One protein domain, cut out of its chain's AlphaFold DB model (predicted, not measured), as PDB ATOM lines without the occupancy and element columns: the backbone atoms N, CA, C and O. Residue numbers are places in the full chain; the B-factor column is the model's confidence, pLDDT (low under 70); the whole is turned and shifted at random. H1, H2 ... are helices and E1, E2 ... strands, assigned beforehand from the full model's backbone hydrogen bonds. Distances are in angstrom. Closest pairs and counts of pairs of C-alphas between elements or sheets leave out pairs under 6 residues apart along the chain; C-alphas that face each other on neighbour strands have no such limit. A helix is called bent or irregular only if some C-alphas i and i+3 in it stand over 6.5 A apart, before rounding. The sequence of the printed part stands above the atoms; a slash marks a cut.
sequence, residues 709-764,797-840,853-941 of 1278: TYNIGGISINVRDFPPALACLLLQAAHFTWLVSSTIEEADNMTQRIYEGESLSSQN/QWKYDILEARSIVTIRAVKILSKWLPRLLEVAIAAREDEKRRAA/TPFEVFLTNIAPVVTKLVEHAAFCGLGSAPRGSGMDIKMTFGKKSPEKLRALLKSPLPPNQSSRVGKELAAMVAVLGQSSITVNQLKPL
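What this domain is: This is residues 709 to 764, 797 to 840 and 853 to 941 of the 1278 residues of the protein "Sec5 domain-containing protein" of Fragilariopsis cylindrus CCMP1102 (UniProt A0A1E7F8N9). This is an elongated bundle of four long helices running along its longest axis, with H3 and H4 side by side between H1 and H6. A small strand hairpin, E1 and E2, packs on H1 on the side away from H6, while the short helices H2 and H5 lie near the other end of H1. The printed part has 189 residues, with two strands and then six helices along the chain, E1 E2 H1 H2 H3 H4 H5 H6; the sheet E1 - E2 is antiparallel and the class is mostly helix. The whole is only just compact, close to loose, with a radius of gyration of the C-alphas of 18.9 A and spans of 63 by 36 by 28 A.

How they stand to each other: Begin at E1, residues 709 to 712, and E2, residues 715 to 718, an antiparallel hairpin with N 710 and O 717 at 2.9 A, within hydrogen-bond range. Next comes H1, residues 724 to 756; its closest C-alpha pair with E1 is Ala 734 and Ile 712, 6.0 A. H2, residues 760 to 763, is close to H1 but not clearly touching, with C-alphas 760 and 754 closest at 6.9 A. H3, residues 797 to 839, was assigned as one helix by its hydrogen bonds but is bent, with C-alphas 819 and 822 6.7 A apart; its arms H3a, residues 797 to 819, and H3b, residues 822 to 839, stand at a shallow tilt of 29 degrees. H1 touches H3a with residues 740 to 755 alone, closest at C-alphas 751 and 802, 5.9 A, at 7 degrees, opposite ways. H4, residues 854 to 878, touches H3a with residues 866 to 877 alone, closest at C-alphas 873 and 810, 4.8 A; H4 is only just irregular, with C-alphas 860 and 863 6.7 A apart. H5, residues 899 to 906, is close to H4 but not clearly touching, with C-alphas 906 and 878 closest at 7.6 A. H6, residues 911 to 936, touches H3a, closest at C-alphas 924 and 814, 5.7 A, and is apart from H1. Every O i to N i+4 pair is within hydrogen-bond range in H1, H3a, H3b and H5, against 18 of 21 in H4 and 21 of 22 in H6; H2 is too short for one.

Where its parts are: Find C-alpha 709 at (55.014, -33.481, -28.682), where E1 begins. From C-alpha 724 at (61.961, -31.895, -39.835), H1 runs 47.2 A. H3a is 33.1 A long, H3b 25.4 A and H4 34.0 A; H6 runs 37.0 A to C-alpha 936 at (56.640, -43.547, -58.377).

The domain as a whole: The C-alphas of Gln 797 and Ala 840 are farthest apart, 64.2 A. Residues 765 to 796 and 841 to 852 are not printed; the C-alpha gaps are 16.4 A from 764 to 797 and 15.3 A from 840 to 853. Look at residues 879 to 898 for the long link, H4 to H5. The mean pLDDT of the printed part is 79.7; among the residues under 70 are 709 to 722 and 881 to 888.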
ATOM      1  N   THR A 709      56.083 -32.461 -28.546       57.66
ATOM      2  CA  THR A 709      55.014 -33.481 -28.682       57.66
ATOM      3  C   THR A 709      53.733 -32.884 -29.261       57.66
ATOM      4  O   THR A 709      53.130 -32.016 -28.621       57.66
ATOM      5  N   TYR A 710      53.237 -33.436 -30.368       61.84
ATOM      6  CA  TYR A 710      51.905 -33.140 -30.906       61.84
ATOM      7  C   TYR A 710      51.029 -34.393 -30.892       61.84
ATOM      8  O   TYR A 710      51.484 -35.482 -31.229       61.84
ATOM      9  N   ASN A 711      49.767 -34.239 -30.481       58.81
ATOM     10  CA  ASN A 711      48.771 -35.311 -30.470       58.81
ATOM     11  C   ASN A 711      47.670 -34.983 -31.482       58.81
ATOM     12  O   ASN A 711      46.810 -34.152 -31.196       58.81
ATOM     13  N   ILE A 712      47.688 -35.639 -32.644       59.91
ATOM     14  CA  ILE A 712      46.697 -35.453 -33.715       59.91
ATOM     15  C   ILE A 712      45.988 -36.791 -33.943       59.91
ATOM     16  O   ILE A 712      46.635 -37.822 -34.110       59.91
ATOM     17  N   GLY A 713      44.653 -36.806 -33.874       52.56
ATOM     18  CA  GLY A 713      43.848 -38.023 -34.072       52.56
ATOM     19  C   GLY A 713      44.107 -39.174 -33.081       52.56
ATOM     20  O   GLY A 713      43.672 -40.293 -33.329       52.56
ATOM     21  N   GLY A 714      44.821 -38.924 -31.975       56.00
ATOM     22  CA  GLY A 714      45.276 -39.953 -31.026       56.00
ATOM     23  C   GLY A 714      46.683 -40.506 -31.296       56.00
ATOM     24  O   GLY A 714      47.154 -41.344 -30.529       56.00
ATOM     25  N   ILE A 715      47.372 -40.027 -32.337       60.16
ATOM     26  CA  ILE A 715      48.777 -40.341 -32.619       60.16
ATOM     27  C   ILE A 715      49.653 -39.261 -31.970       60.16
ATOM     28  O   ILE A 715      49.492 -38.075 -32.261       60.16
ATOM     29  N   SER A 716      50.575 -39.669 -31.092       57.81
ATOM     30  CA  SER A 716      51.548 -38.780 -30.442       57.81
ATOM     31  C   SER A 716      52.864 -38.788 -31.219       57.81
ATOM     32  O   SER A 716      53.576 -39.790 -31.194       57.81
ATOM     33  N   ILE A 717      53.204 -37.681 -31.878       66.00
ATOM     34  CA  ILE A 717      54.432 -37.523 -32.669       66.00
ATOM     35  C   ILE A 717      55.379 -36.563 -31.942       66.00
ATOM     36  O   ILE A 717      54.998 -35.441 -31.603       66.00
ATOM     37  N   ASN A 718      56.622 -37.001 -31.725       63.84
ATOM     38  CA  ASN A 718      57.735 -36.143 -31.327       63.84
ATOM     39  C   ASN A 718      58.388 -35.554 -32.582       63.84
ATOM     40  O   ASN A 718      59.018 -36.277 -33.347       63.84
ATOM     41  N   VAL A 719      58.326 -34.233 -32.761       63.16
ATOM     42  CA  VAL A 719      59.044 -33.540 -33.856       63.16
ATOM     43  C   VAL A 719      60.569 -33.588 -33.662       63.16
ATOM     44  O   VAL A 719      61.324 -33.358 -34.599       63.16
ATOM     45  N   ARG A 720      61.036 -33.927 -32.454       58.88
ATOM     46  CA  ARG A 720      62.462 -34.057 -32.106       58.88
ATOM     47  C   ARG A 720      63.076 -35.416 -32.450       58.88
ATOM     48  O   ARG A 720      64.296 -35.497 -32.528       58.88
ATOM     49  N   ASP A 721      62.256 -36.443 -32.671       62.53
ATOM     50  CA  ASP A 721      62.721 -37.823 -32.891       62.53
ATOM     51  C   ASP A 721      62.886 -38.141 -34.394       62.53
ATOM     52  O   ASP A 721      63.369 -39.211 -34.760       62.53
ATOM     53  N   PHE A 722      62.489 -37.215 -35.275       65.94
ATOM     54  CA  PHE A 722      62.509 -37.372 -36.730       65.94
ATOM     55  C   PHE A 722      63.092 -36.124 -37.422       65.94
ATOM     56  O   PHE A 722      62.947 -35.014 -36.909       65.94
ATOM     57  N   PRO A 723      63.696 -36.262 -38.620       70.62
ATOM     58  CA  PRO A 723      64.076 -35.128 -39.467       70.62
ATOM     59  C   PRO A 723      62.884 -34.191 -39.735       70.62
ATOM     60  O   PRO A 723      61.772 -34.690 -39.914       70.62
ATOM     61  N   PRO A 724      63.070 -32.859 -39.833       69.12
ATOM     62  CA  PRO A 724      61.961 -31.895 -39.835       69.12
ATOM     63  C   PRO A 724      60.963 -32.107 -40.984       69.12
ATOM     64  O   PRO A 724      59.755 -31.979 -40.788       69.12
ATOM     65  N   ALA A 725      61.440 -32.513 -42.164       72.50
ATOM     66  CA  ALA A 725      60.584 -32.837 -43.304       72.50
ATOM     67  C   ALA A 725      59.764 -34.130 -43.096       72.50
ATOM     68  O   ALA A 725      58.592 -34.192 -43.467       72.50
ATOM     69  N   LEU A 726      60.350 -35.149 -42.453       75.81
ATOM     70  CA  LEU A 726      59.668 -36.408 -42.126       75.81
ATOM     71  C   LEU A 726      58.675 -36.223 -40.969       75.81
ATOM     72  O   LEU A 726      57.566 -36.750 -41.023       75.81
ATOM     73  N   ALA A 727      59.041 -35.430 -39.957       72.00
ATOM     74  CA  ALA A 727      58.150 -35.019 -38.877       72.00
ATOM     75  C   ALA A 727      56.919 -34.282 -39.431       72.00
ATOM     76  O   ALA A 727      55.794 -34.611 -39.060       72.00
ATOM     77  N   CYS A 728      57.119 -33.357 -40.378       75.81
ATOM     78  CA  CYS A 728      56.027 -32.689 -41.080       75.81
ATOM     79  C   CYS A 728      55.134 -33.688 -41.833       75.81
ATOM     80  O   CYS A 728      53.922 -33.687 -41.636       75.81
ATOM     81  N   LEU A 729      55.713 -34.585 -42.643       78.81
ATOM     82  CA  LEU A 729      54.953 -35.603 -43.379       78.81
ATOM     83  C   LEU A 729      54.109 -36.488 -42.441       78.81
ATOM     84  O   LEU A 729      52.955 -36.786 -42.746       78.81
ATOM     85  N   LEU A 730      54.659 -36.877 -41.285       78.12
ATOM     86  CA  LEU A 730      53.958 -37.665 -40.267       78.12
ATOM     87  C   LEU A 730      52.804 -36.889 -39.612       78.12
ATOM     88  O   LEU A 730      51.721 -37.455 -39.448       78.12
ATOM     89  N   LEU A 731      53.000 -35.608 -39.274       75.81
ATOM     90  CA  LEU A 731      51.947 -34.743 -38.723       75.81
ATOM     91  C   LEU A 731      50.798 -34.565 -39.723       75.81
ATOM     92  O   LEU A 731      49.642 -34.810 -39.378       75.81
ATOM     93  N   GLN A 732      51.112 -34.240 -40.979       80.12
ATOM     94  CA  GLN A 732      50.098 -34.028 -42.012       80.12
ATOM     95  C   GLN A 732      49.375 -35.320 -42.400       80.12
ATOM     96  O   GLN A 732      48.165 -35.300 -42.631       80.12
ATOM     97  N   ALA A 733      50.067 -36.465 -42.409       81.19
ATOM     98  CA  ALA A 733      49.425 -37.766 -42.576       81.19
ATOM     99  C   ALA A 733      48.457 -38.072 -41.417       81.19
ATOM    100  O   ALA A 733      47.352 -38.564 -41.659       81.19
ATOM    101  N   ALA A 734      48.814 -37.739 -40.170       78.69
ATOM    102  CA  ALA A 734      47.920 -37.880 -39.019       78.69
ATOM    103  C   ALA A 734      46.707 -36.930 -39.103       78.69
ATOM    104  O   ALA A 734      45.578 -37.363 -38.856       78.69
ATOM    105  N   HIS A 735      46.904 -35.674 -39.523       79.44
ATOM    106  CA  HIS A 735      45.815 -34.715 -39.736       79.44
ATOM    107  C   HIS A 735      44.859 -35.168 -40.848       79.44
ATOM    108  O   HIS A 735      43.647 -35.211 -40.641       79.44
ATOM    109  N   PHE A 736      45.389 -35.613 -41.991       83.50
ATOM    110  CA  PHE A 736      44.601 -36.184 -43.086       83.50
ATOM    111  C   PHE A 736      43.828 -37.443 -42.650       83.50
ATOM    112  O   PHE A 736      42.643 -37.576 -42.952       83.50
ATOM    113  N   THR A 737      44.449 -38.329 -41.861       85.12
ATOM    114  CA  THR A 737      43.796 -39.522 -41.282       85.12
ATOM    115  C   THR A 737      42.618 -39.157 -40.376       85.12
ATOM    116  O   THR A 737      41.557 -39.797 -40.436       85.12
ATOM    117  N   TRP A 738      42.790 -38.124 -39.544       85.81
ATOM    118  CA  TRP A 738      41.733 -37.597 -38.687       85.81
ATOM    119  C   TRP A 738      40.613 -36.954 -39.512       85.81
ATOM    120  O   TRP A 738      39.461 -37.346 -39.350       85.81
ATOM    121  N   LEU A 739      40.938 -36.066 -40.456       84.88
ATOM    122  CA  LEU A 739      39.976 -35.377 -41.323       84.88
ATOM    123  C   LEU A 739      39.121 -36.364 -42.141       84.88
ATOM    124  O   LEU A 739      37.893 -36.263 -42.158       84.88
ATOM    125  N   VAL A 740      39.742 -37.370 -42.765       86.69
ATOM    126  CA  VAL A 740      39.024 -38.427 -43.498       86.69
ATOM    127  C   VAL A 740      38.089 -39.206 -42.574       86.69
ATOM    128  O   VAL A 740      36.954 -39.496 -42.947       86.69
ATOM    129  N   SER A 741      38.519 -39.517 -41.351       86.88
ATOM    130  CA  SER A 741      37.671 -40.234 -40.392       86.88
ATOM    131  C   SER A 741      36.520 -39.360 -39.875       86.88
ATOM    132  O   SER A 741      35.383 -39.827 -39.872       86.88
ATOM    133  N   SER A 742      36.781 -38.081 -39.571       85.94
ATOM    134  CA  SER A 742      35.772 -37.073 -39.211       85.94
ATOM    135  C   SER A 742      34.699 -36.947 -40.286       85.94
ATOM    136  O   SER A 742      33.517 -37.025 -39.976       85.94
ATOM    137  N   THR A 743      35.073 -36.831 -41.565       85.69
ATOM    138  CA  THR A 743      34.065 -36.680 -42.634       85.69
ATOM    139  C   THR A 743      33.179 -37.908 -42.837       85.69
ATOM    140  O   THR A 743      31.997 -37.753 -43.142       85.69
ATOM    141  N   ILE A 744      33.698 -39.117 -42.605       88.00
ATOM    142  CA  ILE A 744      32.899 -40.353 -42.643       88.00
ATOM    143  C   ILE A 744      31.924 -40.407 -41.453       88.00
ATOM    144  O   ILE A 744      30.777 -40.825 -41.618       88.00
ATOM    145  N   GLU A 745      32.343 -39.951 -40.269       87.00
ATOM    146  CA  GLU A 745      31.472 -39.842 -39.091       87.00
ATOM    147  C   GLU A 745      30.424 -38.726 -39.250       87.00
ATOM    148  O   GLU A 745      29.253 -38.932 -38.935       87.00
ATOM    149  N   GLU A 746      30.788 -37.576 -39.819       86.00
ATOM    150  CA  GLU A 746      29.852 -36.509 -40.184       86.00
ATOM    151  C   GLU A 746      28.806 -36.979 -41.205       86.00
ATOM    152  O   GLU A 746      27.641 -36.608 -41.076       86.00
ATOM    153  N   ALA A 747      29.171 -37.827 -42.173       86.12
ATOM    154  CA  ALA A 747      28.234 -38.413 -43.134       86.12
ATOM    155  C   ALA A 747      27.228 -39.384 -42.479       86.12
ATOM    156  O   ALA A 747      26.031 -39.349 -42.795       86.12
ATOM    157  N   ASP A 748      27.681 -40.217 -41.533       86.31
ATOM    158  CA  ASP A 748      26.804 -41.097 -40.741       86.31
ATOM    159  C   ASP A 748      25.854 -40.248 -39.870       86.31
ATOM    160  O   ASP A 748      24.634 -40.407 -39.923       86.31
ATOM    161  N   ASN A 749      26.393 -39.238 -39.174       86.50
ATOM    162  CA  ASN A 749      25.634 -38.300 -38.338       86.50
ATOM    163  C   ASN A 749      24.658 -37.412 -39.138       86.50
ATOM    164  O   ASN A 749      23.596 -37.047 -38.633       86.50
ATOM    165  N   MET A 750      24.993 -37.025 -40.371       85.31
ATOM    166  CA  MET A 750      24.113 -36.260 -41.262       85.31
ATOM    167  C   MET A 750      22.947 -37.132 -41.736       85.31
ATOM    168  O   MET A 750      21.787 -36.755 -41.572       85.31
ATOM    169  N   THR A 751      23.228 -38.326 -42.263       85.12
ATOM    170  CA  THR A 751      22.169 -39.213 -42.775       85.12
ATOM    171  C   THR A 751      21.300 -39.820 -41.671       85.12
ATOM    172  O   THR A 751      20.112 -40.048 -41.908       85.12
ATOM    173  N   GLN A 752      21.822 -39.992 -40.450       84.38
ATOM    174  CA  GLN A 752      21.006 -40.325 -39.281       84.38
ATOM    175  C   GLN A 752      20.080 -39.165 -38.873       84.38
ATOM    176  O   GLN A 752      18.881 -39.394 -38.729       84.38
ATOM    177  N   ARG A 753      20.574 -37.919 -38.771       84.62
ATOM    178  CA  ARG A 753      19.730 -36.746 -38.450       84.62
ATOM    179  C   ARG A 753      18.597 -36.529 -39.457       84.62
ATOM    180  O   ARG A 753      17.460 -36.276 -39.057       84.62
ATOM    181  N   ILE A 754      18.870 -36.717 -40.752       85.56
ATOM    182  CA  ILE A 754      17.839 -36.620 -41.799       85.56
ATOM    183  C   ILE A 754      16.775 -37.721 -41.651       85.56
ATOM    184  O   ILE A 754      15.584 -37.481 -41.840       85.56
ATOM    185  N   TYR A 755      17.182 -38.934 -41.264       83.56
ATOM    186  CA  TYR A 755      16.253 -40.033 -40.988       83.56
ATOM    187  C   TYR A 755      15.427 -39.818 -39.705       83.56
ATOM    188  O   TYR A 755      14.281 -40.263 -39.630       83.56
ATOM    189  N   GLU A 756      15.982 -39.131 -38.704       84.12
ATOM    190  CA  GLU A 756      15.296 -38.798 -37.448       84.12
ATOM    191  C   GLU A 756      14.337 -37.598 -37.569       84.12
ATOM    192  O   GLU A 756      13.424 -37.466 -36.749       84.12
ATOM    193  N   GLY A 757      14.466 -36.786 -38.626       78.75
ATOM    194  CA  GLY A 757      13.455 -35.807 -39.044       78.75
ATOM    195  C   GLY A 757      13.963 -34.398 -39.361       78.75
ATOM    196  O   GLY A 757      13.142 -33.529 -39.654       78.75
ATOM    197  N   GLU A 758      15.272 -34.143 -39.315       80.38
ATOM    198  CA  GLU A 758      15.837 -32.882 -39.812       80.38
ATOM    199  C   GLU A 758      15.755 -32.828 -41.349       80.38
ATOM    200  O   GLU A 758      16.074 -33.802 -42.024       80.38
ATOM    201  N   SER A 759      15.361 -31.692 -41.937       75.69
ATOM    202  CA  SER A 759      15.545 -31.492 -43.383       75.69
ATOM    203  C   SER A 759      16.927 -30.914 -43.659       75.69
ATOM    204  O   SER A 759      17.414 -30.064 -42.911       75.69
ATOM    205  N   LEU A 760      17.506 -31.300 -44.796       71.81
ATOM    206  CA  LEU A 760      18.747 -30.740 -45.331       71.81
ATOM    207  C   LEU A 760      18.691 -29.199 -45.421       71.81
ATOM    208  O   LEU A 760      19.671 -28.506 -45.157       71.81
ATOM    209  N   SER A 761      17.500 -28.657 -45.709       62.81
ATOM    210  CA  SER A 761      17.228 -27.214 -45.782       62.81
ATOM    211  C   SER A 761      17.431 -26.446 -44.464       62.81
ATOM    212  O   SER A 761      17.643 -25.233 -44.499       62.81
ATOM    213  N   SER A 762      17.408 -27.130 -43.313       55.84
ATOM    214  CA  SER A 762      17.695 -26.527 -42.004       55.84
ATOM    215  C   SER A 762      19.195 -26.412 -41.722       55.84
ATOM    216  O   SER A 762      19.606 -25.483 -41.032       55.84
ATOM    217  N   GLN A 763      20.015 -27.332 -42.246       53.88
ATOM    218  CA  GLN A 763      21.452 -27.395 -41.946       53.88
ATOM    219  C   GLN A 763      22.247 -26.341 -42.737       53.88
ATOM    220  O   GLN A 763      23.061 -25.636 -42.145       53.88
ATOM    221  N   ASN A 764      21.899 -26.094 -44.008       48.34
ATOM    222  CA  ASN A 764      22.516 -25.052 -44.855       48.34
ATOM    223  C   ASN A 764      22.351 -23.597 -44.340       48.34
ATOM    224  O   ASN A 764      22.789 -22.661 -45.006       48.34
ATOM    225  N   GLN A 797       9.986 -37.268 -48.027       83.06
ATOM    226  CA  GLN A 797      10.951 -36.192 -48.330       83.06
ATOM    227  C   GLN A 797      12.375 -36.539 -47.874       83.06
ATOM    228  O   GLN A 797      13.318 -36.424 -48.651       83.06
ATOM    229  N   TRP A 798      12.498 -37.096 -46.665       85.06
ATOM    230  CA  TRP A 798      13.747 -37.592 -46.076       85.06
ATOM    231  C   TRP A 798      14.554 -38.520 -47.006       85.06
ATOM    232  O   TRP A 798      15.776 -38.575 -46.910       85.06
ATOM    233  N   LYS A 799      13.899 -39.229 -47.941       87.00
ATOM    234  CA  LYS A 799      14.582 -40.089 -48.920       87.00
ATOM    235  C   LYS A 799      15.374 -39.280 -49.944       87.00
ATOM    236  O   LYS A 799      16.486 -39.670 -50.282       87.00
ATOM    237  N   TYR A 800      14.807 -38.176 -50.431       87.19
ATOM    238  CA  TYR A 800      15.480 -37.280 -51.371       87.19
ATOM    239  C   TYR A 800      16.588 -36.491 -50.667       87.19
ATOM    240  O   TYR A 800      17.702 -36.444 -51.184       87.19
ATOM    241  N   ASP A 801      16.327 -35.985 -49.455       86.81
ATOM    242  CA  ASP A 801      17.326 -35.299 -48.624       86.81
ATOM    243  C   ASP A 801      18.562 -36.198 -48.357       86.81
ATOM    244  O   ASP A 801      19.689 -35.717 -48.428       86.81
ATOM    245  N   ILE A 802      18.396 -37.517 -48.146       87.69
ATOM    246  CA  ILE A 802      19.524 -38.471 -48.006       87.69
ATOM    247  C   ILE A 802      20.287 -38.702 -49.316       87.69
ATOM    248  O   ILE A 802      21.510 -38.853 -49.292       87.69
ATOM    249  N   LEU A 803      19.596 -38.786 -50.454       88.19
ATOM    250  CA  LEU A 803      20.254 -38.993 -51.750       88.19
ATOM    251  C   LEU A 803      21.046 -37.736 -52.162       88.19
ATOM    252  O   LEU A 803      22.169 -37.854 -52.652       88.19
ATOM    253  N   GLU A 804      20.543 -36.541 -51.835       88.38
ATOM    254  CA  GLU A 804      21.303 -35.292 -51.972       88.38
ATOM    255  C   GLU A 804      22.483 -35.235 -50.989       88.38
ATOM    256  O   GLU A 804      23.601 -34.940 -51.417       88.38
ATOM    257  N   ALA A 805      22.290 -35.617 -49.719       87.44
ATOM    258  CA  ALA A 805      23.373 -35.715 -48.735       87.44
ATOM    259  C   ALA A 805      24.497 -36.660 -49.197       87.44
ATOM    260  O   ALA A 805      25.672 -36.322 -49.066       87.44
ATOM    261  N   ARG A 806      24.171 -37.805 -49.817       89.44
ATOM    262  CA  ARG A 806      25.165 -38.692 -50.454       89.44
ATOM    263  C   ARG A 806      25.961 -37.982 -51.549       89.44
ATOM    264  O   ARG A 806      27.176 -38.175 -51.620       89.44
ATOM    265  N   SER A 807      25.317 -37.157 -52.377       89.56
ATOM    266  CA  SER A 807      26.022 -36.386 -53.411       89.56
ATOM    267  C   SER A 807      26.977 -35.355 -52.790       89.56
ATOM    268  O   SER A 807      28.156 -35.329 -53.139       89.56
ATOM    269  N   ILE A 808      26.518 -34.603 -51.781       88.56
ATOM    270  CA  ILE A 808      27.307 -33.591 -51.058       88.56
ATOM    271  C   ILE A 808      28.506 -34.225 -50.343       88.56
ATOM    272  O   ILE A 808      29.622 -33.718 -50.444       88.56
ATOM    273  N   VAL A 809      28.305 -35.361 -49.668       88.88
ATOM    274  CA  VAL A 809      29.379 -36.124 -49.008       88.88
ATOM    275  C   VAL A 809      30.418 -36.606 -50.024       88.88
ATOM    276  O   VAL A 809      31.612 -36.484 -49.761       88.88
ATOM    277  N   THR A 810      29.992 -37.077 -51.204       87.56
ATOM    278  CA  THR A 810      30.933 -37.481 -52.266       87.56
ATOM    279  C   THR A 810      31.788 -36.296 -52.714       87.56
ATOM    280  O   THR A 810      33.010 -36.394 -52.733       87.56
ATOM    281  N   ILE A 811      31.165 -35.146 -52.979       88.69
ATOM    282  CA  ILE A 811      31.851 -33.911 -53.390       88.69
ATOM    283  C   ILE A 811      32.828 -33.427 -52.306       88.69
ATOM    284  O   ILE A 811      33.946 -33.011 -52.612       88.69
ATOM    285  N   ARG A 812      32.456 -33.512 -51.022       88.38
ATOM    286  CA  ARG A 812      33.350 -33.155 -49.909       88.38
ATOM    287  C   ARG A 812      34.540 -34.115 -49.799       88.38
ATOM    288  O   ARG A 812      35.652 -33.649 -49.573       88.38
ATOM    289  N   ALA A 813      34.337 -35.415 -50.021       88.88
ATOM    290  CA  ALA A 813      35.420 -36.400 -50.077       88.88
ATOM    291  C   ALA A 813      36.388 -36.129 -51.246       88.88
ATOM    292  O   ALA A 813      37.602 -36.089 -51.035       88.88
ATOM    293  N   VAL A 814      35.862 -35.853 -52.447       89.44
ATOM    294  CA  VAL A 814      36.656 -35.476 -53.631       89.44
ATOM    295  C   VAL A 814      37.476 -34.210 -53.366       89.44
ATOM    296  O   VAL A 814      38.685 -34.219 -53.584       89.44
ATOM    297  N   LYS A 815      36.860 -33.153 -52.819       88.88
ATOM    298  CA  LYS A 815      37.537 -31.879 -52.492       88.88
ATOM    299  C   LYS A 815      38.609 -32.011 -51.409       88.88
ATOM    300  O   LYS A 815      39.595 -31.277 -51.429       88.88
ATOM    301  N   ILE A 816      38.445 -32.945 -50.473       88.06
ATOM    302  CA  ILE A 816      39.487 -33.268 -49.491       88.06
ATOM    303  C   ILE A 816      40.655 -33.976 -50.175       88.06
ATOM    304  O   ILE A 816      41.795 -33.569 -49.959       88.06
ATOM    305  N   LEU A 817      40.400 -34.969 -51.035       88.38
ATOM    306  CA  LEU A 817      41.474 -35.663 -51.748       88.38
ATOM    307  C   LEU A 817      42.241 -34.719 -52.686       88.38
ATOM    308  O   LEU A 817      43.469 -34.706 -52.649       88.38
ATOM    309  N   SER A 818      41.542 -33.902 -53.479       87.38
ATOM    310  CA  SER A 818      42.172 -33.000 -54.451       87.38
ATOM    311  C   SER A 818      42.985 -31.876 -53.805       87.38
ATOM    312  O   SER A 818      44.015 -31.498 -54.355       87.38
ATOM    313  N   LYS A 819      42.597 -31.389 -52.615       87.25
ATOM    314  CA  LYS A 819      43.392 -30.407 -51.857       87.25
ATOM    315  C   LYS A 819      44.573 -31.042 -51.107       87.25
ATOM    316  O   LYS A 819      45.644 -30.443 -51.048       87.25
ATOM    317  N   TRP A 820      44.389 -32.214 -50.492       86.50
ATOM    318  CA  TRP A 820      45.399 -32.791 -49.591       86.50
ATOM    319  C   TRP A 820      46.403 -33.722 -50.270       86.50
ATOM    320  O   TRP A 820      47.563 -33.720 -49.863       86.50
ATOM    321  N   LEU A 821      46.014 -34.500 -51.286       87.12
ATOM    322  CA  LEU A 821      46.925 -35.478 -51.890       87.12
ATOM    323  C   LEU A 821      48.133 -34.818 -52.595       87.12
ATOM    324  O   LEU A 821      49.249 -35.256 -52.316       87.12
ATOM    325  N   PRO A 822      47.988 -33.737 -53.396       86.81
ATOM    326  CA  PRO A 822      49.142 -33.035 -53.968       86.81
ATOM    327  C   PRO A 822      50.061 -32.438 -52.890       86.81
ATOM    328  O   PRO A 822      51.268 -32.662 -52.918       86.81
ATOM    329  N   ARG A 823      49.485 -31.786 -51.868       83.62
ATOM    330  CA  ARG A 823      50.223 -31.205 -50.729       83.62
ATOM    331  C   ARG A 823      51.063 -32.243 -49.981       83.62
ATOM    332  O   ARG A 823      52.231 -31.998 -49.693       83.62
ATOM    333  N   LEU A 824      50.482 -33.409 -49.687       84.56
ATOM    334  CA  LEU A 824      51.189 -34.516 -49.036       84.56
ATOM    335  C   LEU A 824      52.327 -35.063 -49.912       84.56
ATOM    336  O   LEU A 824      53.356 -35.471 -49.378       84.56
ATOM    337  N   LEU A 825      52.169 -35.054 -51.239       85.25
ATOM    338  CA  LEU A 825      53.201 -35.503 -52.175       85.25
ATOM    339  C   LEU A 825      54.348 -34.497 -52.315       85.25
ATOM    340  O   LEU A 825      55.501 -34.916 -52.308       85.25
ATOM    341  N   GLU A 826      54.072 -33.193 -52.361       83.69
ATOM    342  CA  GLU A 826      55.107 -32.147 -52.339       83.69
ATOM    343  C   GLU A 826      55.961 -32.227 -51.062       83.69
ATOM    344  O   GLU A 826      57.194 -32.225 -51.130       83.69
ATOM    345  N   VAL A 827      55.325 -32.401 -49.898       82.56
ATOM    346  CA  VAL A 827      56.027 -32.591 -48.617       82.56
ATOM    347  C   VAL A 827      56.776 -33.932 -48.573       82.56
ATOM    348  O   VAL A 827      57.893 -33.985 -48.058       82.56
ATOM    349  N   ALA A 828      56.241 -35.005 -49.167       82.69
ATOM    350  CA  ALA A 828      56.949 -36.284 -49.277       82.69
ATOM    351  C   ALA A 828      58.174 -36.218 -50.211       82.69
ATOM    352  O   ALA A 828      59.203 -36.826 -49.907       82.69
ATOM    353  N   ILE A 829      58.108 -35.451 -51.307       83.62
ATOM    354  CA  ILE A 829      59.259 -35.178 -52.181       83.62
ATOM    355  C   ILE A 829      60.318 -34.388 -51.412       83.62
ATOM    356  O   ILE A 829      61.486 -34.768 -51.435       83.62
ATOM    357  N   ALA A 830      59.922 -33.340 -50.682       80.75
ATOM    358  CA  ALA A 830      60.838 -32.569 -49.845       80.75
ATOM    359  C   ALA A 830      61.499 -33.437 -48.756       80.75
ATOM    360  O   ALA A 830      62.702 -33.321 -48.527       80.75
ATOM    361  N   ALA A 831      60.751 -34.361 -48.143       80.88
ATOM    362  CA  ALA A 831      61.281 -35.322 -47.177       80.88
ATOM    363  C   ALA A 831      62.253 -36.336 -47.802       80.88
ATOM    364  O   ALA A 831      63.291 -36.620 -47.205       80.88
ATOM    365  N   ARG A 832      61.972 -36.838 -49.014       80.19
ATOM    366  CA  ARG A 832      62.900 -37.710 -49.756       80.19
ATOM    367  C   ARG A 832      64.163 -36.967 -50.201       80.19
ATOM    368  O   ARG A 832      65.252 -37.530 -50.236       80.19
ATOM    369  N   GLU A 833      64.036 -35.702 -50.565       79.69
ATOM    370  CA  GLU A 833      65.162 -34.878 -50.992       79.69
ATOM    371  C   GLU A 833      66.062 -34.482 -49.805       79.69
ATOM    372  O   GLU A 833      67.286 -34.539 -49.916       79.69
ATOM    373  N   ASP A 834      65.489 -34.199 -48.631       74.88
ATOM    374  CA  ASP A 834      66.233 -34.087 -47.367       74.88
ATOM    375  C   ASP A 834      66.916 -35.413 -46.966       74.88
ATOM    376  O   ASP A 834      68.090 -35.425 -46.596       74.88
ATOM    377  N   GLU A 835      66.224 -36.549 -47.108       75.56
ATOM    378  CA  GLU A 835      66.789 -37.887 -46.887       75.56
ATOM    379  C   GLU A 835      68.025 -38.142 -47.764       75.56
ATOM    380  O   GLU A 835      69.078 -38.494 -47.229       75.56
ATOM    381  N   LYS A 836      67.963 -37.862 -49.076       75.12
ATOM    382  CA  LYS A 836      69.135 -37.931 -49.973       75.12
ATOM    383  C   LYS A 836      70.272 -37.012 -49.517       75.12
ATOM    384  O   LYS A 836      71.427 -37.434 -49.483       75.12
ATOM    385  N   ARG A 837      69.965 -35.762 -49.143       71.88
ATOM    386  CA  ARG A 837      70.956 -34.774 -48.666       71.88
ATOM    387  C   ARG A 837      71.598 -35.162 -47.337       71.88
ATOM    388  O   ARG A 837      72.709 -34.714 -47.054       71.88
ATOM    389  N   ARG A 838      70.935 -35.977 -46.514       67.88
ATOM    390  CA  ARG A 838      71.524 -36.578 -45.309       67.88
ATOM    391  C   ARG A 838      72.316 -37.842 -45.645       67.88
ATOM    392  O   ARG A 838      73.455 -37.949 -45.202       67.88
ATOM    393  N   ALA A 839      71.803 -38.729 -46.497       68.06
ATOM    394  CA  ALA A 839      72.523 -39.921 -46.959       68.06
ATOM    395  C   ALA A 839      73.877 -39.570 -47.609       68.06
ATOM    396  O   ALA A 839      74.896 -40.168 -47.271       68.06
ATOM    397  N   ALA A 840      73.918 -38.530 -48.449       66.50
ATOM    398  CA  ALA A 840      75.149 -38.017 -49.056       66.50
ATOM    399  C   ALA A 840      76.157 -37.430 -48.040       66.50
ATOM    400  O   ALA A 840      77.351 -37.377 -48.329       66.50
ATOM    401  N   THR A 853      61.544 -44.604 -43.743       76.00
ATOM    402  CA  THR A 853      61.652 -43.857 -45.011       76.00
ATOM    403  C   THR A 853      60.357 -43.088 -45.341       76.00
ATOM    404  O   THR A 853      59.260 -43.545 -45.001       76.00
ATOM    405  N   PRO A 854      60.419 -41.954 -46.070       77.38
ATOM    406  CA  PRO A 854      59.230 -41.233 -46.540       77.38
ATOM    407  C   PRO A 854      58.295 -42.101 -47.399       77.38
ATOM    408  O   PRO A 854      57.076 -41.928 -47.367       77.38
ATOM    409  N   PHE A 855      58.854 -43.063 -48.144       78.88
ATOM    410  CA  PHE A 855      58.085 -44.012 -48.951       78.88
ATOM    411  C   PHE A 855      57.332 -45.033 -48.083       78.88
ATOM    412  O   PHE A 855      56.163 -45.310 -48.349       78.88
ATOM    413  N   GLU A 856      57.942 -45.541 -47.006       77.19
ATOM    414  CA  GLU A 856      57.246 -46.385 -46.025       77.19
ATOM    415  C   GLU A 856      56.135 -45.611 -45.307       77.19
ATOM    416  O   GLU A 856      55.024 -46.127 -45.216       77.19
ATOM    417  N   VAL A 857      56.370 -44.355 -44.898       78.81
ATOM    418  CA  VAL A 857      55.318 -43.489 -44.323       78.81
ATOM    419  C   VAL A 857      54.147 -43.306 -45.292       78.81
ATOM    420  O   VAL A 857      52.986 -43.390 -44.880       78.81
ATOM    421  N   PHE A 858      54.422 -43.097 -46.582       82.31
ATOM    422  CA  PHE A 858      53.368 -43.008 -47.591       82.31
ATOM    423  C   PHE A 858      52.568 -44.319 -47.694       82.31
ATOM    424  O   PHE A 858      51.336 -44.284 -47.704       82.31
ATOM    425  N   LEU A 859      53.251 -45.470 -47.715       81.19
ATOM    426  CA  LEU A 859      52.627 -46.794 -47.785       81.19
ATOM    427  C   LEU A 859      51.788 -47.142 -46.546       81.19
ATOM    428  O   LEU A 859      50.698 -47.690 -46.700       81.19
ATOM    429  N   THR A 860      52.266 -46.855 -45.332       80.06
ATOM    430  CA  THR A 860      51.577 -47.266 -44.096       80.06
ATOM    431  C   THR A 860      50.496 -46.289 -43.655       80.06
ATOM    432  O   THR A 860      49.489 -46.726 -43.099       80.06
ATOM    433  N   ASN A 861      50.680 -44.984 -43.888       80.50
ATOM    434  CA  ASN A 861      49.829 -43.951 -43.291       80.50
ATOM    435  C   ASN A 861      48.937 -43.238 -44.318       80.50
ATOM    436  O   ASN A 861      47.805 -42.897 -43.992       80.50
ATOM    437  N   ILE A 862      49.417 -43.001 -45.546       84.50
ATOM    438  CA  ILE A 862      48.693 -42.176 -46.533       84.50
ATOM    439  C   ILE A 862      47.869 -43.051 -47.482       84.50
ATOM    440  O   ILE A 862      46.654 -42.877 -47.575       84.50
ATOM    441  N   ALA A 863      48.492 -44.034 -48.138       85.62
ATOM    442  CA  ALA A 863      47.835 -44.917 -49.104       85.62
ATOM    443  C   ALA A 863      46.542 -45.593 -48.578       85.62
ATOM    444  O   ALA A 863      45.509 -45.445 -49.232       85.62
ATOM    445  N   PRO A 864      46.502 -46.255 -47.398       86.69
ATOM    446  CA  PRO A 864      45.269 -46.886 -46.912       86.69
ATOM    447  C   PRO A 864      44.170 -45.878 -46.540       86.69
ATOM    448  O   PRO A 864      42.986 -46.214 -46.586       86.69
ATOM    449  N   VAL A 865      44.531 -44.638 -46.194       86.81
ATOM    450  CA  VAL A 865      43.571 -43.561 -45.905       86.81
ATOM    451  C   VAL A 865      42.982 -43.001 -47.198       86.81
ATOM    452  O   VAL A 865      41.775 -42.771 -47.257       86.81
ATOM    453  N   VAL A 866      43.793 -42.876 -48.256       88.00
ATOM    454  CA  VAL A 866      43.309 -42.586 -49.614       88.00
ATOM    455  C   VAL A 866      42.354 -43.686 -50.083       88.00
ATOM    456  O   VAL A 866      41.223 -43.367 -50.438       88.00
ATOM    457  N   THR A 867      42.722 -44.969 -49.972       88.44
ATOM    458  CA  THR A 867      41.826 -46.083 -50.340       88.44
ATOM    459  C   THR A 867      40.518 -46.056 -49.544       88.44
ATOM    460  O   THR A 867      39.451 -46.201 -50.133       88.44
ATOM    461  N   LYS A 868      40.550 -45.774 -48.233       88.06
ATOM    462  CA  LYS A 868      39.342 -45.610 -47.397       88.06
ATOM    463  C   LYS A 868      38.454 -44.438 -47.855       88.06
ATOM    464  O   LYS A 868      37.229 -44.552 -47.815       88.06
ATOM    465  N   LEU A 869      39.048 -43.318 -48.277       88.69
ATOM    466  CA  LEU A 869      38.318 -42.152 -48.788       88.69
ATOM    467  C   LEU A 869      37.712 -42.420 -50.176       88.69
ATOM    468  O   LEU A 869      36.575 -42.027 -50.433       88.69
ATOM    469  N   VAL A 870      38.427 -43.145 -51.040       89.25
ATOM    470  CA  VAL A 870      37.946 -43.556 -52.368       89.25
ATOM    471  C   VAL A 870      36.854 -44.625 -52.257       89.25
ATOM    472  O   VAL A 870      35.827 -44.489 -52.917       89.25
ATOM    473  N   GLU A 871      36.987 -45.620 -51.368       88.19
ATOM    474  CA  GLU A 871      35.897 -46.549 -51.012       88.19
ATOM    475  C   GLU A 871      34.646 -45.792 -50.545       88.19
ATOM    476  O   GLU A 871      33.528 -46.147 -50.921       88.19
ATOM    477  N   HIS A 872      34.820 -44.732 -49.747       87.81
ATOM    478  CA  HIS A 872      33.709 -43.913 -49.270       87.81
ATOM    479  C   HIS A 872      33.036 -43.133 -50.403       87.81
ATOM    480  O   HIS A 872      31.814 -43.206 -50.530       87.81
ATOM    481  N   ALA A 873      33.809 -42.444 -51.246       87.50
ATOM    482  CA  ALA A 873      33.295 -41.696 -52.392       87.50
ATOM    483  C   ALA A 873      32.584 -42.619 -53.405       87.50
ATOM    484  O   ALA A 873      31.460 -42.333 -53.828       87.50
ATOM    485  N   ALA A 874      33.183 -43.775 -53.714       87.38
ATOM    486  CA  ALA A 874      32.595 -44.817 -54.552       87.38
ATOM    487  C   ALA A 874      31.278 -45.352 -53.967       87.38
ATOM    488  O   ALA A 874      30.273 -45.428 -54.677       87.38
ATOM    489  N   PHE A 875      31.239 -45.671 -52.666       88.25
ATOM    490  CA  PHE A 875      30.017 -46.123 -51.997       88.25
ATOM    491  C   PHE A 875      28.921 -45.045 -51.995       88.25
ATOM    492  O   PHE A 875      27.763 -45.344 -52.294       88.25
ATOM    493  N   CYS A 876      29.262 -43.785 -51.715       83.88
ATOM    494  CA  CYS A 876      28.298 -42.685 -51.742       83.88
ATOM    495  C   CYS A 876      27.679 -42.495 -53.136       83.88
ATOM    496  O   CYS A 876      26.453 -42.370 -53.233       83.88
ATOM    497  N   GLY A 877      28.482 -42.561 -54.204       83.50
ATOM    498  CA  GLY A 877      28.010 -42.471 -55.589       83.50
ATOM    499  C   GLY A 877      27.202 -43.685 -56.063       83.50
ATOM    500  O   GLY A 877      26.094 -43.534 -56.581       83.50
ATOM    501  N   LEU A 878      27.707 -44.906 -55.860       83.06
ATOM    502  CA  LEU A 878      27.106 -46.121 -56.429       83.06
ATOM    503  C   LEU A 878      26.037 -46.795 -55.569       83.06
ATOM    504  O   LEU A 878      25.194 -47.514 -56.119       83.06
ATOM    505  N   GLY A 879      26.076 -46.607 -54.251       82.19
ATOM    506  CA  GLY A 879      25.361 -47.454 -53.302       82.19
ATOM    507  C   GLY A 879      25.978 -48.853 -53.283       82.19
ATOM    508  O   GLY A 879      27.149 -49.019 -52.955       82.19
ATOM    509  N   SER A 880      25.216 -49.886 -53.649       75.69
ATOM    510  CA  SER A 880      25.781 -51.223 -53.878       75.69
ATOM    511  C   SER A 880      26.345 -51.390 -55.292       75.69
ATOM    512  O   SER A 880      25.748 -50.945 -56.281       75.69
ATOM    513  N   ALA A 881      27.449 -52.132 -55.385       64.62
ATOM    514  CA  ALA A 881      28.015 -52.592 -56.647       64.62
ATOM    515  C   ALA A 881      27.009 -53.422 -57.482       64.62
ATOM    516  O   ALA A 881      26.088 -54.030 -56.921       64.62
ATOM    517  N   PRO A 882      27.145 -53.466 -58.821       62.69
ATOM    518  CA  PRO A 882      26.288 -54.291 -59.670       62.69
ATOM    519  C   PRO A 882      26.439 -55.785 -59.359       62.69
ATOM    520  O   PRO A 882      27.554 -56.291 -59.215       62.69
ATOM    521  N   ARG A 883      25.319 -56.518 -59.331       59.56
ATOM    522  CA  ARG A 883      25.340 -57.989 -59.268       59.56
ATOM    523  C   ARG A 883      26.108 -58.528 -60.480       59.56
ATOM    524  O   ARG A 883      25.732 -58.226 -61.605       59.56
ATOM    525  N   GLY A 884      27.160 -59.311 -60.239       57.00
ATOM    526  CA  GLY A 884      28.010 -59.886 -61.291       57.00
ATOM    527  C   GLY A 884      29.223 -59.042 -61.710       57.00
ATOM    528  O   GLY A 884      30.009 -59.514 -62.517       57.00
ATOM    529  N   SER A 885      29.429 -57.845 -61.147       59.47
ATOM    530  CA  SER A 885      30.578 -56.978 -61.491       59.47
ATOM    531  C   SER A 885      31.941 -57.432 -60.946       59.47
ATOM    532  O   SER A 885      32.960 -56.875 -61.335       59.47
ATOM    533  N   GLY A 886      31.976 -58.374 -59.995       58.66
ATOM    534  CA  GLY A 886      33.194 -58.751 -59.257       58.66
ATOM    535  C   GLY A 886      33.708 -57.694 -58.263       58.66
ATOM    536  O   GLY A 886      34.641 -57.964 -57.515       58.66
ATOM    537  N   MET A 887      33.089 -56.511 -58.225       66.25
ATOM    538  CA  MET A 887      33.511 -55.348 -57.447       66.25
ATOM    539  C   MET A 887      32.820 -55.332 -56.074       66.25
ATOM    540  O   MET A 887      31.621 -55.083 -55.985       66.25
ATOM    541  N   ASP A 888      33.556 -55.570 -54.987       66.12
ATOM    542  CA  ASP A 888      32.980 -55.667 -53.633       66.12
ATOM    543  C   ASP A 888      33.081 -54.330 -52.864       66.12
ATOM    544  O   ASP A 888      33.892 -54.147 -51.952       66.12
ATOM    545  N   ILE A 889      32.254 -53.349 -53.256       77.31
ATOM    546  CA  ILE A 889      32.223 -52.023 -52.608       77.31
ATOM    547  C   ILE A 889      31.734 -52.156 -51.160       77.31
ATOM    548  O   ILE A 889      30.552 -52.399 -50.882       77.31
ATOM    549  N   LYS A 890      32.653 -51.941 -50.218       76.94
ATOM    550  CA  LYS A 890      32.383 -51.978 -48.781       76.94
ATOM    551  C   LYS A 890      31.498 -50.793 -48.392       76.94
ATOM    552  O   LYS A 890      31.861 -49.638 -48.570       76.94
ATOM    553  N   MET A 891      30.345 -51.077 -47.789       78.38
ATOM    554  CA  MET A 891      29.487 -50.047 -47.194       78.38
ATOM    555  C   MET A 891      30.258 -49.330 -46.077       78.38
ATOM    556  O   MET A 891      30.583 -49.965 -45.072       78.38
ATOM    557  N   THR A 892      30.590 -48.047 -46.247       76.81
ATOM    558  CA  THR A 892      31.509 -47.340 -45.335       76.81
ATOM    559  C   THR A 892      30.812 -46.766 -44.101       76.81
ATOM    560  O   THR A 892      31.293 -46.980 -42.987       76.81
ATOM    561  N   PHE A 893      29.647 -46.142 -44.283       77.12
ATOM    562  CA  PHE A 893      28.762 -45.618 -43.234       77.12
ATOM    563  C   PHE A 893      27.400 -46.345 -43.259       77.12
ATOM    564  O   PHE A 893      27.187 -47.254 -44.063       77.12
ATOM    565  N   GLY A 894      26.481 -46.035 -42.347       70.88
ATOM    566  CA  GLY A 894      25.143 -46.632 -42.306       70.88
ATOM    567  C   GLY A 894      25.071 -48.055 -41.728       70.88
ATOM    568  O   GLY A 894      24.051 -48.743 -41.855       70.88
ATOM    569  N   LYS A 895      26.158 -48.552 -41.114       75.81
ATOM    570  CA  LYS A 895      26.262 -49.944 -40.617       75.81
ATOM    571  C   LYS A 895      25.320 -50.229 -39.449       75.81
ATOM    572  O   LYS A 895      24.707 -51.295 -39.410       75.81
ATOM    573  N   LYS A 896      25.191 -49.276 -38.523       76.94
ATOM    574  CA  LYS A 896      24.318 -49.370 -37.336       76.94
ATOM    575  C   LYS A 896      22.873 -48.941 -37.632       76.94
ATOM    576  O   LYS A 896      21.963 -49.305 -36.896       76.94
ATOM    577  N   SER A 897      22.665 -48.214 -38.726       79.69
ATOM    578  CA  SER A 897      21.391 -47.625 -39.141       79.69
ATOM    579  C   SER A 897      20.296 -48.659 -39.441       79.69
ATOM    580  O   SER A 897      20.613 -49.784 -39.855       79.69
ATOM    581  N   PRO A 898      19.006 -48.296 -39.291       81.69
ATOM    582  CA  PRO A 898      17.881 -49.194 -39.547       81.69
ATOM    583  C   PRO A 898      17.812 -49.658 -41.006       81.69
ATOM    584  O   PRO A 898      18.237 -48.967 -41.931       81.69
ATOM    585  N   GLU A 899      17.222 -50.832 -41.225       82.50
ATOM    586  CA  GLU A 899      17.238 -51.527 -42.518       82.50
ATOM    587  C   GLU A 899      16.639 -50.711 -43.679       82.50
ATOM    588  O   GLU A 899      17.174 -50.738 -44.784       82.50
ATOM    589  N   LYS A 900      15.603 -49.899 -43.417       82.00
ATOM    590  CA  LYS A 900      15.017 -48.977 -44.409       82.00
ATOM    591  C   LYS A 900      16.017 -47.926 -44.905       82.00
ATOM    592  O   LYS A 900      16.063 -47.651 -46.101       82.00
ATOM    593  N   LEU A 901      16.826 -47.367 -44.000       83.00
ATOM    594  CA  LEU A 901      17.906 -46.438 -44.341       83.00
ATOM    595  C   LEU A 901      19.022 -47.183 -45.086       83.00
ATOM    596  O   LEU A 901      19.447 -46.758 -46.154       83.00
ATOM    597  N   ARG A 902      19.420 -48.360 -44.592       84.06
ATOM    598  CA  ARG A 902      20.457 -49.201 -45.210       84.06
ATOM    599  C   ARG A 902      20.118 -49.635 -46.644       84.06
ATOM    600  O   ARG A 902      21.011 -49.705 -47.485       84.06
ATOM    601  N   ALA A 903      18.845 -49.900 -46.940       84.00
ATOM    602  CA  ALA A 903      18.369 -50.192 -48.292       84.00
ATOM    603  C   ALA A 903      18.470 -48.965 -49.218       84.00
ATOM    604  O   ALA A 903      18.913 -49.094 -50.357       84.00
ATOM    605  N   LEU A 904      18.132 -47.769 -48.719       84.81
ATOM    606  CA  LEU A 904      18.252 -46.515 -49.470       84.81
ATOM    607  C   LEU A 904      19.718 -46.129 -49.729       84.81
ATOM    608  O   LEU A 904      20.056 -45.739 -50.846       84.81
ATOM    609  N   LEU A 905      20.612 -46.305 -48.750       84.12
ATOM    610  CA  LEU A 905      22.052 -46.073 -48.928       84.12
ATOM    611  C   LEU A 905      22.678 -47.021 -49.964       84.12
ATOM    612  O   LEU A 905      23.638 -46.644 -50.625       84.12
ATOM    613  N   LYS A 906      22.114 -48.221 -50.158       85.00
ATOM    614  CA  LYS A 906      22.533 -49.159 -51.214       85.00
ATOM    615  C   LYS A 906      21.888 -48.903 -52.582       85.00
ATOM    616  O   LYS A 906      22.372 -49.445 -53.571       85.00
ATOM    617  N   SER A 907      20.827 -48.101 -52.671       86.25
ATOM    618  CA  SER A 907      20.181 -47.799 -53.957       86.25
ATOM    619  C   SER A 907      21.074 -46.926 -54.864       86.25
ATOM    620  O   SER A 907      21.902 -46.166 -54.345       86.25
ATOM    621  N   PRO A 908      20.949 -47.017 -56.203       83.94
ATOM    622  CA  PRO A 908      21.611 -46.081 -57.113       83.94
ATOM    623  C   PRO A 908      21.099 -44.646 -56.901       83.94
ATOM    624  O   PRO A 908      19.963 -44.446 -56.469       83.94
ATOM    625  N   LEU A 909      21.930 -43.650 -57.220       85.94
ATOM    626  CA  LEU A 909      21.516 -42.243 -57.203       85.94
ATOM    627  C   LEU A 909      20.569 -41.905 -58.381       85.94
ATOM    628  O   LEU A 909      20.709 -42.491 -59.458       85.94
ATOM    629  N   PRO A 910      19.645 -40.937 -58.209       84.31
ATOM    630  CA  PRO A 910      18.895 -40.301 -59.297       84.31
ATOM    631  C   PRO A 910      19.807 -39.668 -60.370       84.31
ATOM    632  O   PRO A 910      20.905 -39.229 -60.023       84.31
ATOM    633  N   PRO A 911      19.353 -39.517 -61.633       77.94
ATOM    634  CA  PRO A 911      20.194 -39.078 -62.759       77.94
ATOM    635  C   PRO A 911      20.937 -37.757 -62.529       77.94
ATOM    636  O   PRO A 911      22.149 -37.689 -62.703       77.94
ATOM    637  N   ASN A 912      20.240 -36.717 -62.065       81.00
ATOM    638  CA  ASN A 912      20.835 -35.392 -61.859       81.00
ATOM    639  C   ASN A 912      21.939 -35.420 -60.781       81.00
ATOM    640  O   ASN A 912      22.915 -34.675 -60.854       81.00
ATOM    641  N   GLN A 913      21.794 -36.295 -59.780       86.81
ATOM    642  CA  GLN A 913      22.789 -36.496 -58.725       86.81
ATOM    643  C   GLN A 913      23.926 -37.411 -59.195       86.81
ATOM    644  O   GLN A 913      25.075 -37.162 -58.844       86.81
ATOM    645  N   SER A 914      23.640 -38.432 -60.009       85.75
ATOM    646  CA  SER A 914      24.661 -39.336 -60.541       85.75
ATOM    647  C   SER A 914      25.532 -38.677 -61.615       85.75
ATOM    648  O   SER A 914      26.727 -38.941 -61.639       85.75
ATOM    649  N   SER A 915      24.984 -37.764 -62.422       82.69
ATOM    650  CA  SER A 915      25.728 -36.909 -63.360       82.69
ATOM    651  C   SER A 915      26.748 -36.027 -62.624       82.69
ATOM    652  O   SER A 915      27.958 -36.142 -62.836       82.69
ATOM    653  N   ARG A 916      26.280 -35.240 -61.643       86.81
ATOM    654  CA  ARG A 916      27.121 -34.388 -60.780       86.81
ATOM    655  C   ARG A 916      28.208 -35.183 -60.045       86.81
ATOM    656  O   ARG A 916      29.362 -34.769 -60.020       86.81
ATOM    657  N   VAL A 917      27.854 -36.336 -59.471       88.31
ATOM    658  CA  VAL A 917      28.805 -37.208 -58.760       88.31
ATOM    659  C   VAL A 917      29.770 -37.916 -59.717       88.31
ATOM    660  O   VAL A 917      30.932 -38.096 -59.364       88.31
ATOM    661  N   GLY A 918      29.338 -38.273 -60.929       86.56
ATOM    662  CA  GLY A 918      30.186 -38.861 -61.967       86.56
ATOM    663  C   GLY A 918      31.320 -37.921 -62.374       86.56
ATOM    664  O   GLY A 918      32.482 -38.314 -62.307       86.56
ATOM    665  N   LYS A 919      30.997 -36.655 -62.680       87.94
ATOM    666  CA  LYS A 919      31.996 -35.627 -63.032       87.94
ATOM    667  C   LYS A 919      33.009 -35.380 -61.901       87.94
ATOM    668  O   LYS A 919      34.211 -35.320 -62.153       87.94
ATOM    669  N   GLU A 920      32.560 -35.328 -60.645       90.62
ATOM    670  CA  GLU A 920      33.447 -35.156 -59.478       90.62
ATOM    671  C   GLU A 920      34.319 -36.407 -59.205       90.62
ATOM    672  O   GLU A 920      35.505 -36.287 -58.898       90.62
ATOM    673  N   LEU A 921      33.790 -37.624 -59.388       89.38
ATOM    674  CA  LEU A 921      34.581 -38.862 -59.295       89.38
ATOM    675  C   LEU A 921      35.590 -39.004 -60.450       89.38
ATOM    676  O   LEU A 921      36.688 -39.514 -60.230       89.38
ATOM    677  N   ALA A 922      35.273 -38.518 -61.653       88.94
ATOM    678  CA  ALA A 922      36.218 -38.465 -62.768       88.94
ATOM    679  C   ALA A 922      37.388 -37.506 -62.471       88.94
ATOM    680  O   ALA A 922      38.548 -37.870 -62.679       88.94
ATOM    681  N   ALA A 923      37.113 -36.335 -61.885       89.44
ATOM    682  CA  ALA A 923      38.152 -35.419 -61.404       89.44
ATOM    683  C   ALA A 923      39.023 -36.056 -60.300       89.44
ATOM    684  O   ALA A 923      40.250 -35.952 -60.331       89.44
ATOM    685  N   MET A 924      38.415 -36.793 -59.362       91.56
ATOM    686  CA  MET A 924      39.134 -37.562 -58.337       91.56
ATOM    687  C   MET A 924      40.083 -38.608 -58.950       91.56
ATOM    688  O   MET A 924      41.223 -38.753 -58.504       91.56
ATOM    689  N   VAL A 925      39.635 -39.313 -59.993       90.81
ATOM    690  CA  VAL A 925      40.444 -40.280 -60.752       90.81
ATOM    691  C   VAL A 925      41.598 -39.601 -61.492       90.81
ATOM    692  O   VAL A 925      42.708 -40.135 -61.481       90.81
ATOM    693  N   ALA A 926      41.387 -38.423 -62.084       88.94
ATOM    694  CA  ALA A 926      42.454 -37.660 -62.737       88.94
ATOM    695  C   ALA A 926      43.561 -37.264 -61.738       88.94
ATOM    696  O   ALA A 926      44.743 -37.512 -61.998       88.94
ATOM    697  N   VAL A 927      43.181 -36.762 -60.554       89.19
ATOM    698  CA  VAL A 927      44.121 -36.454 -59.460       89.19
ATOM    699  C   VAL A 927      44.868 -37.708 -58.991       89.19
ATOM    700  O   VAL A 927      46.082 -37.650 -58.801       89.19
ATOM    701  N   LEU A 928      44.189 -38.851 -58.833       88.94
ATOM    702  CA  LEU A 928      44.828 -40.132 -58.490       88.94
ATOM    703  C   LEU A 928      45.811 -40.605 -59.572       88.94
ATOM    704  O   LEU A 928      46.880 -41.115 -59.239       88.94
ATOM    705  N   GLY A 929      45.488 -40.409 -60.853       86.38
ATOM    706  CA  GLY A 929      46.369 -40.724 -61.978       86.38
ATOM    707  C   GLY A 929      47.663 -39.908 -61.949       86.38
ATOM    708  O   GLY A 929      48.750 -40.485 -61.943       86.38
ATOM    709  N   GLN A 930      47.545 -38.580 -61.843       86.94
ATOM    710  CA  GLN A 930      48.687 -37.666 -61.697       86.94
ATOM    711  C   GLN A 930      49.510 -38.002 -60.441       86.94
ATOM    712  O   GLN A 930      50.731 -38.138 -60.500       86.94
ATOM    713  N   SER A 931      48.832 -38.244 -59.317       85.81
ATOM    714  CA  SER A 931      49.454 -38.617 -58.044       85.81
ATOM    715  C   SER A 931      50.218 -39.938 -58.116       85.81
ATOM    716  O   SER A 931      51.289 -40.043 -57.528       85.81
ATOM    717  N   SER A 932      49.727 -40.946 -58.848       85.62
ATOM    718  CA  SER A 932      50.419 -42.237 -58.979       85.62
ATOM    719  C   SER A 932      51.762 -42.097 -59.715       85.62
ATOM    720  O   SER A 932      52.746 -42.732 -59.329       85.62
ATOM    721  N   ILE A 933      51.862 -41.199 -60.703       82.88
ATOM    722  CA  ILE A 933      53.138 -40.856 -61.360       82.88
ATOM    723  C   ILE A 933      54.110 -40.254 -60.329       82.88
ATOM    724  O   ILE A 933      55.245 -40.715 -60.192       82.88
ATOM    725  N   THR A 934      53.639 -39.292 -59.535       82.62
ATOM    726  CA  THR A 934      54.420 -38.624 -58.481       82.62
ATOM    727  C   THR A 934      54.819 -39.565 -57.334       82.62
ATOM    728  O   THR A 934      55.919 -39.453 -56.802       82.62
ATOM    729  N   VAL A 935      54.000 -40.566 -56.989       82.31
ATOM    730  CA  VAL A 935      54.345 -41.607 -55.998       82.31
ATOM    731  C   VAL A 935      55.438 -42.547 -56.507       82.31
ATOM    732  O   VAL A 935      56.301 -42.956 -55.731       82.31
ATOM    733  N   ASN A 936      55.479 -42.857 -57.807       79.81
ATOM    734  CA  ASN A 936      56.640 -43.547 -58.377       79.81
ATOM    735  C   ASN A 936      57.913 -42.675 -58.276       79.81
ATOM    736  O   ASN A 936      58.995 -43.218 -58.058       79.81
ATOM    737  N   GLN A 937      57.764 -41.341 -58.286       79.50
ATOM    738  CA  GLN A 937      58.764 -40.337 -57.872       79.50
ATOM    739  C   GLN A 937      59.452 -40.625 -56.512       79.50
ATOM    740  O   GLN A 937      60.598 -40.237 -56.266       79.50
ATOM    741  N   LEU A 938      58.764 -41.327 -55.601       74.44
ATOM    742  CA  LEU A 938      59.218 -41.605 -54.232       74.44
ATOM    743  C   LEU A 938      59.875 -42.987 -54.047       74.44
ATOM    744  O   LEU A 938      60.490 -43.213 -53.008       74.44
ATOM    745  N   LYS A 939      59.801 -43.900 -55.029       74.88
ATOM    746  CA  LYS A 939      60.355 -45.264 -54.898       74.88
ATOM    747  C   LYS A 939      61.896 -45.242 -54.727       74.88
ATOM    748  O   LYS A 939      62.567 -44.612 -55.555       74.88
ATOM    749  N   PRO A 940      62.474 -45.908 -53.700       67.00
ATOM    750  CA  PRO A 940      63.928 -46.009 -53.512       67.00
ATOM    751  C   PRO A 940      64.607 -46.709 -54.698       67.00
ATOM    752  O   PRO A 940      63.993 -47.544 -55.366       67.00
ATOM    753  N   LEU A 941      65.867 -46.367 -54.976       63.44
ATOM    754  CA  LEU A 941      66.634 -47.003 -56.048       63.44
ATOM    755  C   LEU A 941      67.015 -48.445 -55.659       63.44
ATOM    756  O   LEU A 941      67.221 -48.737 -54.475       63.44
TER     757      LEU A 941